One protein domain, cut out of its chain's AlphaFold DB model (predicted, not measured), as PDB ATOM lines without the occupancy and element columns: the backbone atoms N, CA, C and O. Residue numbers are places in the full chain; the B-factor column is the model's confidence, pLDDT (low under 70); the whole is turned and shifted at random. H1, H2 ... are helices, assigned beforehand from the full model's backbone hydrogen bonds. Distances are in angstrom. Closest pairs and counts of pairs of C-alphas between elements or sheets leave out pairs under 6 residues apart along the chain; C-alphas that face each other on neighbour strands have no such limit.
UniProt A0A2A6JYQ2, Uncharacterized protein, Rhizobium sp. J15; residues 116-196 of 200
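What this domain is: This is residues 116 to 196 of the 200 residues of an uncharacterized protein of Rhizobium sp. J15 (UniProt A0A2A6JYQ2). Two helices, H1 and H3, lie side by side and run opposite ways, and H2 packs across H1 at residues 124 to 128. The two remaining helices, H4 and H5, are loosely attached at the end of this pair where H1 begins and H3 ends, H4 near the first residue of H1 and H5 near the last residue of H3. The printed part has 81 residues with five named helices, in the order H1, H2, H3, H4, H5, and no named strand; the class is all helix. The whole is compact, with a radius of gyration of the C-alphas of 13.2 A, and flat, with spans of 34 by 33 by 15 A.

Where its parts are: The longest helix by residues is H1, residues 117 to 130, 20.2 A from first to last C-alpha; it begins at C-alpha 117 at (-9.367, 14.192, -33.312) and ends at C-alpha 130 at (-13.759, 3.863, -16.564). H3, residues 154 to 165, is 17.0 A long. H2, residues 137 to 145, is 12.5 A long. H5, residues 185 to 193, is 12.1 A long and ends at C-alpha 193 at (8.974, 7.758, -35.604). H4, residues 171 to 175, is 6.2 A long.

How they stand to each other: H1 and H3 touch at a shallow tilt of 27 degrees, opposite ways; their closest C-alphas are those of Trp 125 and Ala 161, 6.8 A apart. H1 touches H2 with residues 124 to 128 alone, and the two are about perpendicular, at 81 degrees. Their closest C-alphas are those of Ala 124 and Ala 142, 4.7 A apart. H1 and H4 are close but not clearly touching, the closest C-alphas being those of Pro 117 and Ile 173, 7.3 A apart. H3 and H5 are also close but not clearly touching, about perpendicular at 80 degrees, with the C-alphas of Val 165 and Trp 187 closest at 7.1 A. H1 and H5 are only just apart, with a closest distance between C-alphas of 8.4 A. Among the other pairs that are apart are H2 and H3, and H4 and H5. In H1, H2, H3, H4 and H5 every O i to N i+4 pair is within hydrogen-bond range.

The domain as a whole: The two C-alphas farthest apart are those of Glu 135 and Ser 193, 38.4 A. The printed part has no cut. The link from H3 to H4 is tight, the links from H1 to H2, H2 to H3 and H4 to H5 are short, and no link is long. The mean pLDDT of the printed part is 85.1; the model's confidence is under 70 at residues 132 to 135 and 194 to 196.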
ATOM      1  N   PRO A 116      -9.320  18.799 -31.937       94.38
ATOM      2  CA  PRO A 116      -8.414  17.853 -32.557       94.38
ATOM      3  C   PRO A 116      -8.912  16.419 -32.376       94.38
ATOM      4  O   PRO A 116      -9.312  16.077 -31.263       94.38
ATOM      5  N   PRO A 117      -8.827  15.548 -33.396       92.56
ATOM      6  CA  PRO A 117      -9.367  14.192 -33.312       92.56
ATOM      7  C   PRO A 117      -8.884  13.396 -32.094       92.56
ATOM      8  O   PRO A 117      -9.644  12.642 -31.494       92.56
ATOM      9  N   VAL A 118      -7.634  13.616 -31.666       93.44
ATOM     10  CA  VAL A 118      -7.066  12.957 -30.482       93.44
ATOM     11  C   VAL A 118      -7.824  13.270 -29.186       93.44
ATOM     12  O   VAL A 118      -7.841  12.446 -28.281       93.44
ATOM     13  N   VAL A 119      -8.467  14.439 -29.092       95.81
ATOM     14  CA  VAL A 119      -9.303  14.809 -27.942       95.81
ATOM     15  C   VAL A 119     -10.515  13.883 -27.884       95.81
ATOM     16  O   VAL A 119     -10.796  13.317 -26.833       95.81
ATOM     17  N   GLY A 120     -11.173  13.643 -29.023       93.44
ATOM     18  CA  GLY A 120     -12.264  12.669 -29.127       93.44
ATOM     19  C   GLY A 120     -11.814  11.244 -28.793       93.44
ATOM     20  O   GLY A 120     -12.499  10.548 -28.046       93.44
ATOM     21  N   VAL A 121     -10.628  10.840 -29.264       94.19
ATOM     22  CA  VAL A 121     -10.028   9.540 -28.912       94.19
ATOM     23  C   VAL A 121      -9.793   9.429 -27.409       94.19
ATOM     24  O   VAL A 121     -10.103   8.392 -26.833       94.19
ATOM     25  N   PHE A 122      -9.296  10.484 -26.759       96.88
ATOM     26  CA  PHE A 122      -9.092  10.486 -25.310       96.88
ATOM     27  C   PHE A 122     -10.409  10.316 -24.544       96.88
ATOM     28  O   PHE A 122     -10.476   9.511 -23.619       96.88
ATOM     29  N   ILE A 123     -11.469  11.027 -24.945       95.44
ATOM     30  CA  ILE A 123     -12.792  10.909 -24.309       95.44
ATOM     31  C   ILE A 123     -13.350   9.485 -24.493       95.44
ATOM     32  O   ILE A 123     -13.844   8.896 -23.534       95.44
ATOM     33  N   ALA A 124     -13.241   8.909 -25.696       94.19
ATOM     34  CA  ALA A 124     -13.673   7.535 -25.960       94.19
ATOM     35  C   ALA A 124     -12.855   6.507 -25.161       94.19
ATOM     36  O   ALA A 124     -13.426   5.606 -24.553       94.19
ATOM     37  N   TRP A 125     -11.531   6.669 -25.104       96.19
ATOM     38  CA  TRP A 125     -10.644   5.827 -24.300       96.19
ATOM     39  C   TRP A 125     -11.021   5.871 -22.815       96.19
ATOM     40  O   TRP A 125     -11.192   4.822 -22.198       96.19
ATOM     41  N   PHE A 126     -11.237   7.066 -22.256       95.44
ATOM     42  CA  PHE A 126     -11.670   7.219 -20.866       95.44
ATOM     43  C   PHE A 126     -12.991   6.486 -20.615       95.44
ATOM     44  O   PHE A 126     -13.112   5.739 -19.646       95.44
ATOM     45  N   ALA A 127     -13.984   6.687 -21.487       92.94
ATOM     46  CA  ALA A 127     -15.294   6.067 -21.326       92.94
ATOM     47  C   ALA A 127     -15.214   4.536 -21.372       92.94
ATOM     48  O   ALA A 127     -15.803   3.872 -20.521       92.94
ATOM     49  N   ALA A 128     -14.430   3.979 -22.297       93.62
ATOM     50  CA  ALA A 128     -14.203   2.539 -22.373       93.62
ATOM     51  C   ALA A 128     -13.436   1.987 -21.156       93.62
ATOM     52  O   ALA A 128     -13.704   0.866 -20.736       93.62
ATOM     53  N   ALA A 129     -12.510   2.760 -20.578       92.50
ATOM     54  CA  ALA A 129     -11.691   2.332 -19.443       92.50
ATOM     55  C   ALA A 129     -12.409   2.442 -18.088       92.50
ATOM     56  O   ALA A 129     -12.174   1.620 -17.206       92.50
ATOM     57  N   LYS A 130     -13.241   3.475 -17.892       85.94
ATOM     58  CA  LYS A 130     -13.759   3.863 -16.564       85.94
ATOM     59  C   LYS A 130     -15.282   3.803 -16.427       85.94
ATOM     60  O   LYS A 130     -15.774   3.761 -15.307       85.94
ATOM     61  N   ILE A 131     -16.030   3.810 -17.534       77.94
ATOM     62  CA  ILE A 131     -17.509   3.841 -17.539       77.94
ATOM     63  C   ILE A 131     -18.095   2.509 -18.056       77.94
ATOM     64  O   ILE A 131     -19.309   2.384 -18.189       77.94
ATOM     65  N   GLY A 132     -17.245   1.516 -18.356       60.06
ATOM     66  CA  GLY A 132     -17.606   0.254 -19.015       60.06
ATOM     67  C   GLY A 132     -18.990  -0.285 -18.628       60.06
ATOM     68  O   GLY A 132     -19.292  -0.459 -17.452       60.06
ATOM     69  N   GLY A 133     -19.844  -0.524 -19.630       57.75
ATOM     70  CA  GLY A 133     -21.187  -1.080 -19.418       57.75
ATOM     71  C   GLY A 133     -22.333  -0.070 -19.265       57.75
ATOM     72  O   GLY A 133     -23.447  -0.482 -18.962       57.75
ATOM     73  N   SER A 134     -22.125   1.230 -19.506       61.06
ATOM     74  CA  SER A 134     -23.239   2.193 -19.630       61.06
ATOM     75  C   SER A 134     -24.110   1.905 -20.868       61.06
ATOM     76  O   SER A 134     -23.572   1.682 -21.953       61.06
ATOM     77  N   GLU A 135     -25.442   2.011 -20.731       64.81
ATOM     78  CA  GLU A 135     -26.433   1.886 -21.825       64.81
ATOM     79  C   GLU A 135     -26.391   3.037 -22.853       64.81
ATOM     80  O   GLU A 135     -27.146   3.049 -23.826       64.81
ATOM     81  N   SER A 136     -25.528   4.039 -22.662       80.12
ATOM     82  CA  SER A 136     -25.456   5.159 -23.598       80.12
ATOM     83  C   SER A 136     -24.845   4.739 -24.940       80.12
ATOM     84  O   SER A 136     -23.864   3.995 -25.005       80.12
ATOM     85  N   ALA A 137     -25.361   5.304 -26.036       78.94
ATOM     86  CA  ALA A 137     -24.797   5.099 -27.374       78.94
ATOM     87  C   ALA A 137     -23.307   5.493 -27.454       78.94
ATOM     88  O   ALA A 137     -22.541   4.901 -28.214       78.94
ATOM     89  N   PHE A 138     -22.882   6.471 -26.645       80.75
ATOM     90  CA  PHE A 138     -21.481   6.872 -26.546       80.75
ATOM     91  C   PHE A 138     -20.609   5.790 -25.895       80.75
ATOM     92  O   PHE A 138     -19.540   5.484 -26.412       80.75
ATOM     93  N   SER A 139     -21.079   5.170 -24.809       80.44
ATOM     94  CA  SER A 139     -20.398   4.045 -24.154       80.44
ATOM     95  C   SER A 139     -20.249   2.847 -25.099       80.44
ATOM     96  O   SER A 139     -19.161   2.282 -25.214       80.44
ATOM     97  N   ALA A 140     -21.295   2.521 -25.867       83.44
ATOM     98  CA  ALA A 140     -21.229   1.467 -26.881       83.44
ATOM     99  C   ALA A 140     -20.200   1.775 -27.987       83.44
ATOM    100  O   ALA A 140     -19.401   0.912 -28.351       83.44
ATOM    101  N   MET A 141     -20.169   3.017 -28.490       87.06
ATOM    102  CA  MET A 141     -19.158   3.461 -29.460       87.06
ATOM    103  C   MET A 141     -17.741   3.360 -28.881       87.06
ATOM    104  O   MET A 141     -16.844   2.832 -29.537       87.06
ATOM    105  N   ALA A 142     -17.539   3.843 -27.654       90.81
ATOM    106  CA  ALA A 142     -16.259   3.791 -26.961       90.81
ATOM    107  C   ALA A 142     -15.766   2.346 -26.790       90.81
ATOM    108  O   ALA A 142     -14.615   2.057 -27.112       90.81
ATOM    109  N   GLY A 143     -16.645   1.428 -26.376       89.19
ATOM    110  CA  GLY A 143     -16.341  -0.001 -26.285       89.19
ATOM    111  C   GLY A 143     -16.024  -0.644 -27.638       89.19
ATOM    112  O   GLY A 143     -15.181  -1.531 -27.708       89.19
ATOM    113  N   GLY A 144     -16.633  -0.169 -28.730       89.12
ATOM    114  CA  GLY A 144     -16.277  -0.591 -30.088       89.12
ATOM    115  C   GLY A 144     -14.889  -0.110 -30.533       89.12
ATOM    116  O   GLY A 144     -14.179  -0.841 -31.218       89.12
ATOM    117  N   LEU A 145     -14.484   1.099 -30.125       90.12
ATOM    118  CA  LEU A 145     -13.150   1.646 -30.408       90.12
ATOM    119  C   LEU A 145     -12.055   1.003 -29.546       90.12
ATOM    120  O   LEU A 145     -10.941   0.802 -30.029       90.12
ATOM    121  N   PHE A 146     -12.372   0.669 -28.294       92.81
ATOM    122  CA  PHE A 146     -11.458   0.042 -27.341       92.81
ATOM    123  C   PHE A 146     -12.106  -1.173 -26.649       92.81
ATOM    124  O   PHE A 146     -12.534  -1.080 -25.494       92.81
ATOM    125  N   PRO A 147     -12.176  -2.332 -27.327       91.62
ATOM    126  CA  PRO A 147     -12.817  -3.524 -26.774       91.62
ATOM    127  C   PRO A 147     -12.105  -4.052 -25.521       91.62
ATOM    128  O   PRO A 147     -10.884  -4.199 -25.515       91.62
ATOM    129  N   GLY A 148     -12.874  -4.356 -24.467       91.69
ATOM    130  CA  GLY A 148     -12.370  -4.961 -23.224       91.69
ATOM    131  C   GLY A 148     -11.479  -4.053 -22.368       91.69
ATOM    132  O   GLY A 148     -10.853  -4.528 -21.427       91.69
ATOM    133  N   LEU A 149     -11.401  -2.752 -22.675       94.44
ATOM    134  CA  LEU A 149     -10.432  -1.842 -22.058       94.44
ATOM    135  C   LEU A 149     -10.555  -1.760 -20.525       94.44
ATOM    136  O   LEU A 149      -9.540  -1.716 -19.835       94.44
ATOM    137  N   ALA A 150     -11.776  -1.780 -19.985       92.75
ATOM    138  CA  ALA A 150     -12.029  -1.724 -18.541       92.75
ATOM    139  C   ALA A 150     -11.440  -2.912 -17.755       92.75
ATOM    140  O   ALA A 150     -11.163  -2.776 -16.567       92.75
ATOM    141  N   GLU A 151     -11.232  -4.061 -18.404       92.81
ATOM    142  CA  GLU A 151     -10.696  -5.280 -17.777       92.81
ATOM    143  C   GLU A 151      -9.160  -5.334 -17.816       92.81
ATOM    144  O   GLU A 151      -8.540  -6.196 -17.194       92.81
ATOM    145  N   MET A 152      -8.533  -4.418 -18.557       95.00
ATOM    146  CA  MET A 152      -7.087  -4.372 -18.744       95.00
ATOM    147  C   MET A 152      -6.376  -3.676 -17.579       95.00
ATOM    148  O   MET A 152      -6.933  -2.803 -16.911       95.00
ATOM    149  N   SER A 153      -5.092  -4.001 -17.391       95.62
ATOM    150  CA  SER A 153      -4.216  -3.228 -16.507       95.62
ATOM    151  C   SER A 153      -4.087  -1.779 -16.998       95.62
ATOM    152  O   SER A 153      -4.198  -1.514 -18.194       95.62
ATOM    153  N   GLN A 154      -3.785  -0.824 -16.112       94.12
ATOM    154  CA  GLN A 154      -3.580   0.578 -16.513       94.12
ATOM    155  C   GLN A 154      -2.513   0.720 -17.617       94.12
ATOM    156  O   GLN A 154      -2.683   1.507 -18.550       94.12
ATOM    157  N   ALA A 155      -1.432  -0.062 -17.544       94.75
ATOM    158  CA  ALA A 155      -0.376  -0.064 -18.555       94.75
ATOM    159  C   ALA A 155      -0.896  -0.528 -19.927       94.75
ATOM    160  O   ALA A 155      -0.616   0.106 -20.946       94.75
ATOM    161  N   ASP A 156      -1.715  -1.581 -19.951       95.88
ATOM    162  CA  ASP A 156      -2.332  -2.095 -21.176       95.88
ATOM    163  C   ASP A 156      -3.390  -1.137 -21.734       95.88
ATOM    164  O   ASP A 156      -3.467  -0.945 -22.951       95.88
ATOM    165  N   GLN A 157      -4.147  -0.455 -20.865       95.88
ATOM    166  CA  GLN A 157      -5.084   0.588 -21.283       95.88
ATOM    167  C   GLN A 157      -4.354   1.721 -22.010       95.88
ATOM    168  O   GLN A 157      -4.771   2.151 -23.090       95.88
ATOM    169  N   ILE A 158      -3.237   2.188 -21.449       95.12
ATOM    170  CA  ILE A 158      -2.385   3.205 -22.071       95.12
ATOM    171  C   ILE A 158      -1.804   2.685 -23.390       95.12
ATOM    172  O   ILE A 158      -1.808   3.401 -24.394       95.12
ATOM    173  N   LEU A 159      -1.331   1.437 -23.428       93.44
ATOM    174  CA  LEU A 159      -0.783   0.833 -24.642       93.44
ATOM    175  C   LEU A 159      -1.828   0.753 -25.763       93.44
ATOM    176  O   LEU A 159      -1.498   1.017 -26.922       93.44
ATOM    177  N   ALA A 160      -3.086   0.449 -25.437       94.12
ATOM    178  CA  ALA A 160      -4.190   0.470 -26.392       94.12
ATOM    179  C   ALA A 160      -4.409   1.876 -26.977       94.12
ATOM    180  O   ALA A 160      -4.510   2.021 -28.198       94.12
ATOM    181  N   ALA A 161      -4.385   2.925 -26.144       94.00
ATOM    182  CA  ALA A 161      -4.468   4.307 -26.621       94.00
ATOM    183  C   ALA A 161      -3.296   4.679 -27.537       94.00
ATOM    184  O   ALA A 161      -3.512   5.205 -28.633       94.00
ATOM    185  N   ARG A 162      -2.059   4.353 -27.131       92.12
ATOM    186  CA  ARG A 162      -0.850   4.573 -27.943       92.12
ATOM    187  C   ARG A 162      -0.992   3.907 -29.307       92.12
ATOM    188  O   ARG A 162      -0.769   4.556 -30.325       92.12
ATOM    189  N   ARG A 163      -1.403   2.634 -29.338       89.94
ATOM    190  CA  ARG A 163      -1.639   1.874 -30.577       89.94
ATOM    191  C   ARG A 163      -2.705   2.522 -31.452       89.94
ATOM    192  O   ARG A 163      -2.531   2.551 -32.665       89.94
ATOM    193  N   PHE A 164      -3.764   3.073 -30.870       90.19
ATOM    194  CA  PHE A 164      -4.804   3.749 -31.639       90.19
ATOM    195  C   PHE A 164      -4.266   5.008 -32.334       90.19
ATOM    196  O   PHE A 164      -4.417   5.167 -33.543       90.19
ATOM    197  N   VAL A 165      -3.583   5.890 -31.596       88.50
ATOM    198  CA  VAL A 165      -3.166   7.204 -32.126       88.50
ATOM    199  C   VAL A 165      -1.984   7.153 -33.094       88.50
ATOM    200  O   VAL A 165      -1.764   8.113 -33.834       88.50
ATOM    201  N   ILE A 166      -1.233   6.046 -33.121       84.56
ATOM    202  CA  ILE A 166      -0.177   5.835 -34.124       84.56
ATOM    203  C   ILE A 166      -0.717   5.339 -35.476       84.56
ATOM    204  O   ILE A 166       0.023   5.294 -36.458       84.56
ATOM    205  N   HIS A 167      -1.996   4.977 -35.569       82.44
ATOM    206  CA  HIS A 167      -2.617   4.670 -36.852       82.44
ATOM    207  C   HIS A 167      -3.301   5.923 -37.419       82.44
ATOM    208  O   HIS A 167      -3.769   6.780 -36.666       82.44
ATOM    209  N   PRO A 168      -3.340   6.095 -38.755       75.62
ATOM    210  CA  PRO A 168      -4.136   7.152 -39.364       75.62
ATOM    211  C   PRO A 168      -5.603   7.045 -38.941       75.62
ATOM    212  O   PRO A 168      -6.190   5.967 -38.996       75.62
ATOM    213  N   MET A 169      -6.200   8.173 -38.556       78.94
ATOM    214  CA  MET A 169      -7.638   8.217 -38.298       78.94
ATOM    215  C   MET A 169      -8.426   8.077 -39.602       78.94
ATOM    216  O   MET A 169      -7.945   8.453 -40.673       78.94
ATOM    217  N   GLN A 170      -9.640   7.538 -39.497       76.94
ATOM    218  CA  GLN A 170     -10.526   7.323 -40.639       76.94
ATOM    219  C   GLN A 170     -10.908   8.646 -41.319       76.94
ATOM    220  O   GLN A 170     -11.042   9.678 -40.657       76.94
ATOM    221  N   GLY A 171     -11.112   8.602 -42.641       74.88
ATOM    222  CA  GLY A 171     -11.413   9.781 -43.459       74.88
ATOM    223  C   GLY A 171     -12.635  10.560 -42.969       74.88
ATOM    224  O   GLY A 171     -12.562  11.777 -42.834       74.88
ATOM    225  N   ASP A 172     -13.711   9.868 -42.599       80.19
ATOM    226  CA  ASP A 172     -14.954  10.507 -42.148       80.19
ATOM    227  C   ASP A 172     -14.758  11.348 -40.876       80.19
ATOM    228  O   ASP A 172     -15.316  12.437 -40.759       80.19
ATOM    229  N   ILE A 173     -13.886  10.906 -39.960       78.31
ATOM    230  CA  ILE A 173     -13.517  11.674 -38.760       78.31
ATOM    231  C   ILE A 173     -12.763  12.944 -39.162       78.31
ATOM    232  O   ILE A 173     -13.003  14.015 -38.608       78.31
ATOM    233  N   LEU A 174     -11.851  12.847 -40.131       80.44
ATOM    234  CA  LEU A 174     -11.041  13.981 -40.586       80.44
ATOM    235  C   LEU A 174     -11.855  15.022 -41.367       80.44
ATOM    236  O   LEU A 174     -11.477  16.193 -41.377       80.44
ATOM    237  N   HIS A 175     -12.953  14.607 -42.000       82.06
ATOM    238  CA  HIS A 175     -13.830  15.472 -42.791       82.06
ATOM    239  C   HIS A 175     -15.031  16.038 -42.008       82.06
ATOM    240  O   HIS A 175     -15.760  16.872 -42.546       82.06
ATOM    241  N   ASP A 176     -15.234  15.647 -40.746       86.88
ATOM    242  CA  ASP A 176     -16.306  16.195 -39.907       86.88
ATOM    243  C   ASP A 176     -16.087  17.695 -39.618       86.88
ATOM    244  O   ASP A 176     -15.000  18.140 -39.252       86.88
ATOM    245  N   SER A 177     -17.151  18.495 -39.721       86.12
ATOM    246  CA  SER A 177     -17.145  19.939 -39.417       86.12
ATOM    247  C   SER A 177     -16.688  20.306 -37.990       86.12
ATOM    248  O   SER A 177     -16.281  21.446 -37.734       86.12
ATOM    249  N   ARG A 178     -16.763  19.346 -37.062       88.00
ATOM    250  CA  ARG A 178     -16.346  19.446 -35.655       88.00
ATOM    251  C   ARG A 178     -14.881  19.061 -35.451       88.00
ATOM    252  O   ARG A 178     -14.363  19.224 -34.346       88.00
ATOM    253  N   THR A 179     -14.205  18.583 -36.490       88.88
ATOM    254  CA  THR A 179     -12.792  18.224 -36.433       88.88
ATOM    255  C   THR A 179     -11.911  19.440 -36.689       88.88
ATOM    256  O   THR A 179     -12.052  20.168 -37.671       88.88
ATOM    257  N   GLU A 180     -10.964  19.663 -35.784       89.88
ATOM    258  CA  GLU A 180      -9.924  20.676 -35.918       89.88
ATOM    259  C   GLU A 180      -8.590  20.014 -36.287       89.88
ATOM    260  O   GLU A 180      -8.041  19.233 -35.522       89.88
ATOM    261  N   LEU A 181      -8.011  20.355 -37.439       85.69
ATOM    262  CA  LEU A 181      -6.743  19.751 -37.882       85.69
ATOM    263  C   LEU A 181      -5.490  20.472 -37.341       85.69
ATOM    264  O   LEU A 181      -4.361  20.036 -37.590       85.69
ATOM    265  N   SER A 182      -5.664  21.555 -36.579       83.50
ATOM    266  CA  SER A 182      -4.582  22.354 -35.993       83.50
ATOM    267  C   SER A 182      -3.674  21.537 -35.070       83.50
ATOM    268  O   SER A 182      -4.137  20.785 -34.216       83.50
ATOM    269  N   ASP A 183      -2.360  21.739 -35.193       80.69
ATOM    270  CA  ASP A 183      -1.313  21.033 -34.433       80.69
ATOM    271  C   ASP A 183      -1.380  19.488 -34.493       80.69
ATOM    272  O   ASP A 183      -0.804  18.800 -33.650       80.69
ATOM    273  N   SER A 184      -1.986  18.924 -35.547       79.19
ATOM    274  CA  SER A 184      -1.941  17.474 -35.824       79.19
ATOM    275  C   SER A 184      -0.526  16.958 -36.102       79.19
ATOM    276  O   SER A 184      -0.281  15.755 -36.022       79.19
ATOM    277  N   TRP A 185       0.423  17.856 -36.402       81.25
ATOM    278  CA  TRP A 185       1.816  17.508 -36.680       81.25
ATOM    279  C   TRP A 185       2.432  16.661 -35.564       81.25
ATOM    280  O   TRP A 185       3.156  15.727 -35.874       81.25
ATOM    281  N   ARG A 186       2.091  16.902 -34.287       80.56
ATOM    282  CA  ARG A 186       2.626  16.128 -33.155       80.56
ATOM    283  C   ARG A 186       2.341  14.637 -33.305       80.56
ATOM    284  O   ARG A 186       3.237  13.815 -33.158       80.56
ATOM    285  N   TRP A 187       1.100  14.301 -33.636       82.00
ATOM    286  CA  TRP A 187       0.676  12.918 -33.839       82.00
ATOM    287  C   TRP A 187       1.193  12.373 -35.166       82.00
ATOM    288  O   TRP A 187       1.547  11.208 -35.252       82.00
ATOM    289  N   ASN A 188       1.309  13.212 -36.196       80.88
ATOM    290  CA  ASN A 188       1.912  12.807 -37.466       80.88
ATOM    291  C   ASN A 188       3.391  12.430 -37.307       80.88
ATOM    292  O   ASN A 188       3.822  11.449 -37.902       80.88
ATOM    293  N   GLU A 189       4.154  13.173 -36.507       80.94
ATOM    294  CA  GLU A 189       5.556  12.860 -36.224       80.94
ATOM    295  C   GLU A 189       5.686  11.587 -35.384       80.94
ATOM    296  O   GLU A 189       6.471  10.716 -35.747       80.94
ATOM    297  N   LEU A 190       4.837  11.402 -34.362       78.50
ATOM    298  CA  LEU A 190       4.770  10.143 -33.603       78.50
ATOM    299  C   LEU A 190       4.510   8.926 -34.507       78.50
ATOM    300  O   LEU A 190       5.092   7.862 -34.314       78.50
ATOM    301  N   ARG A 191       3.657   9.081 -35.527       78.44
ATOM    302  CA  ARG A 191       3.397   8.028 -36.521       78.44
ATOM    303  C   ARG A 191       4.619   7.701 -37.369       78.44
ATOM    304  O   ARG A 191       4.839   6.536 -37.684       78.44
ATOM    305  N   LYS A 192       5.402   8.713 -37.744       76.88
ATOM    306  CA  LYS A 192       6.622   8.536 -38.543       76.88
ATOM    307  C   LYS A 192       7.759   7.912 -37.739       76.88
ATOM    308  O   LYS A 192       8.542   7.168 -38.316       76.88
ATOM    309  N   SER A 193       7.863   8.219 -36.444       72.25
ATOM    310  CA  SER A 193       8.974   7.758 -35.604       72.25
ATOM    311  C   SER A 193       8.859   6.299 -35.150       72.25
ATOM    312  O   SER A 193       9.854   5.741 -34.703       72.25
ATOM    313  N   GLY A 194       7.682   5.669 -35.245       61.66
ATOM    314  CA  GLY A 194       7.456   4.340 -34.660       61.66
ATOM    315  C   GLY A 194       7.442   4.371 -33.122       61.66
ATOM    316  O   GLY A 194       7.705   5.403 -32.506       61.66
ATOM    317  N   GLN A 195       7.067   3.254 -32.486       57.25
ATOM    318  CA  GLN A 195       6.843   3.132 -31.031       57.25
ATOM    319  C   GLN A 195       8.126   3.171 -30.165       57.25
ATOM    320  O   GLN A 195       8.202   2.465 -29.165       57.25
ATOM    321  N   ASP A 196       9.124   3.994 -30.479       53.94
ATOM    322  CA  ASP A 196      10.370   4.091 -29.695       53.94
ATOM    323  C   ASP A 196      10.210   4.934 -28.409       53.94
ATOM    324  O   ASP A 196      11.045   5.761 -28.043       53.94
TER     325      ASP A 196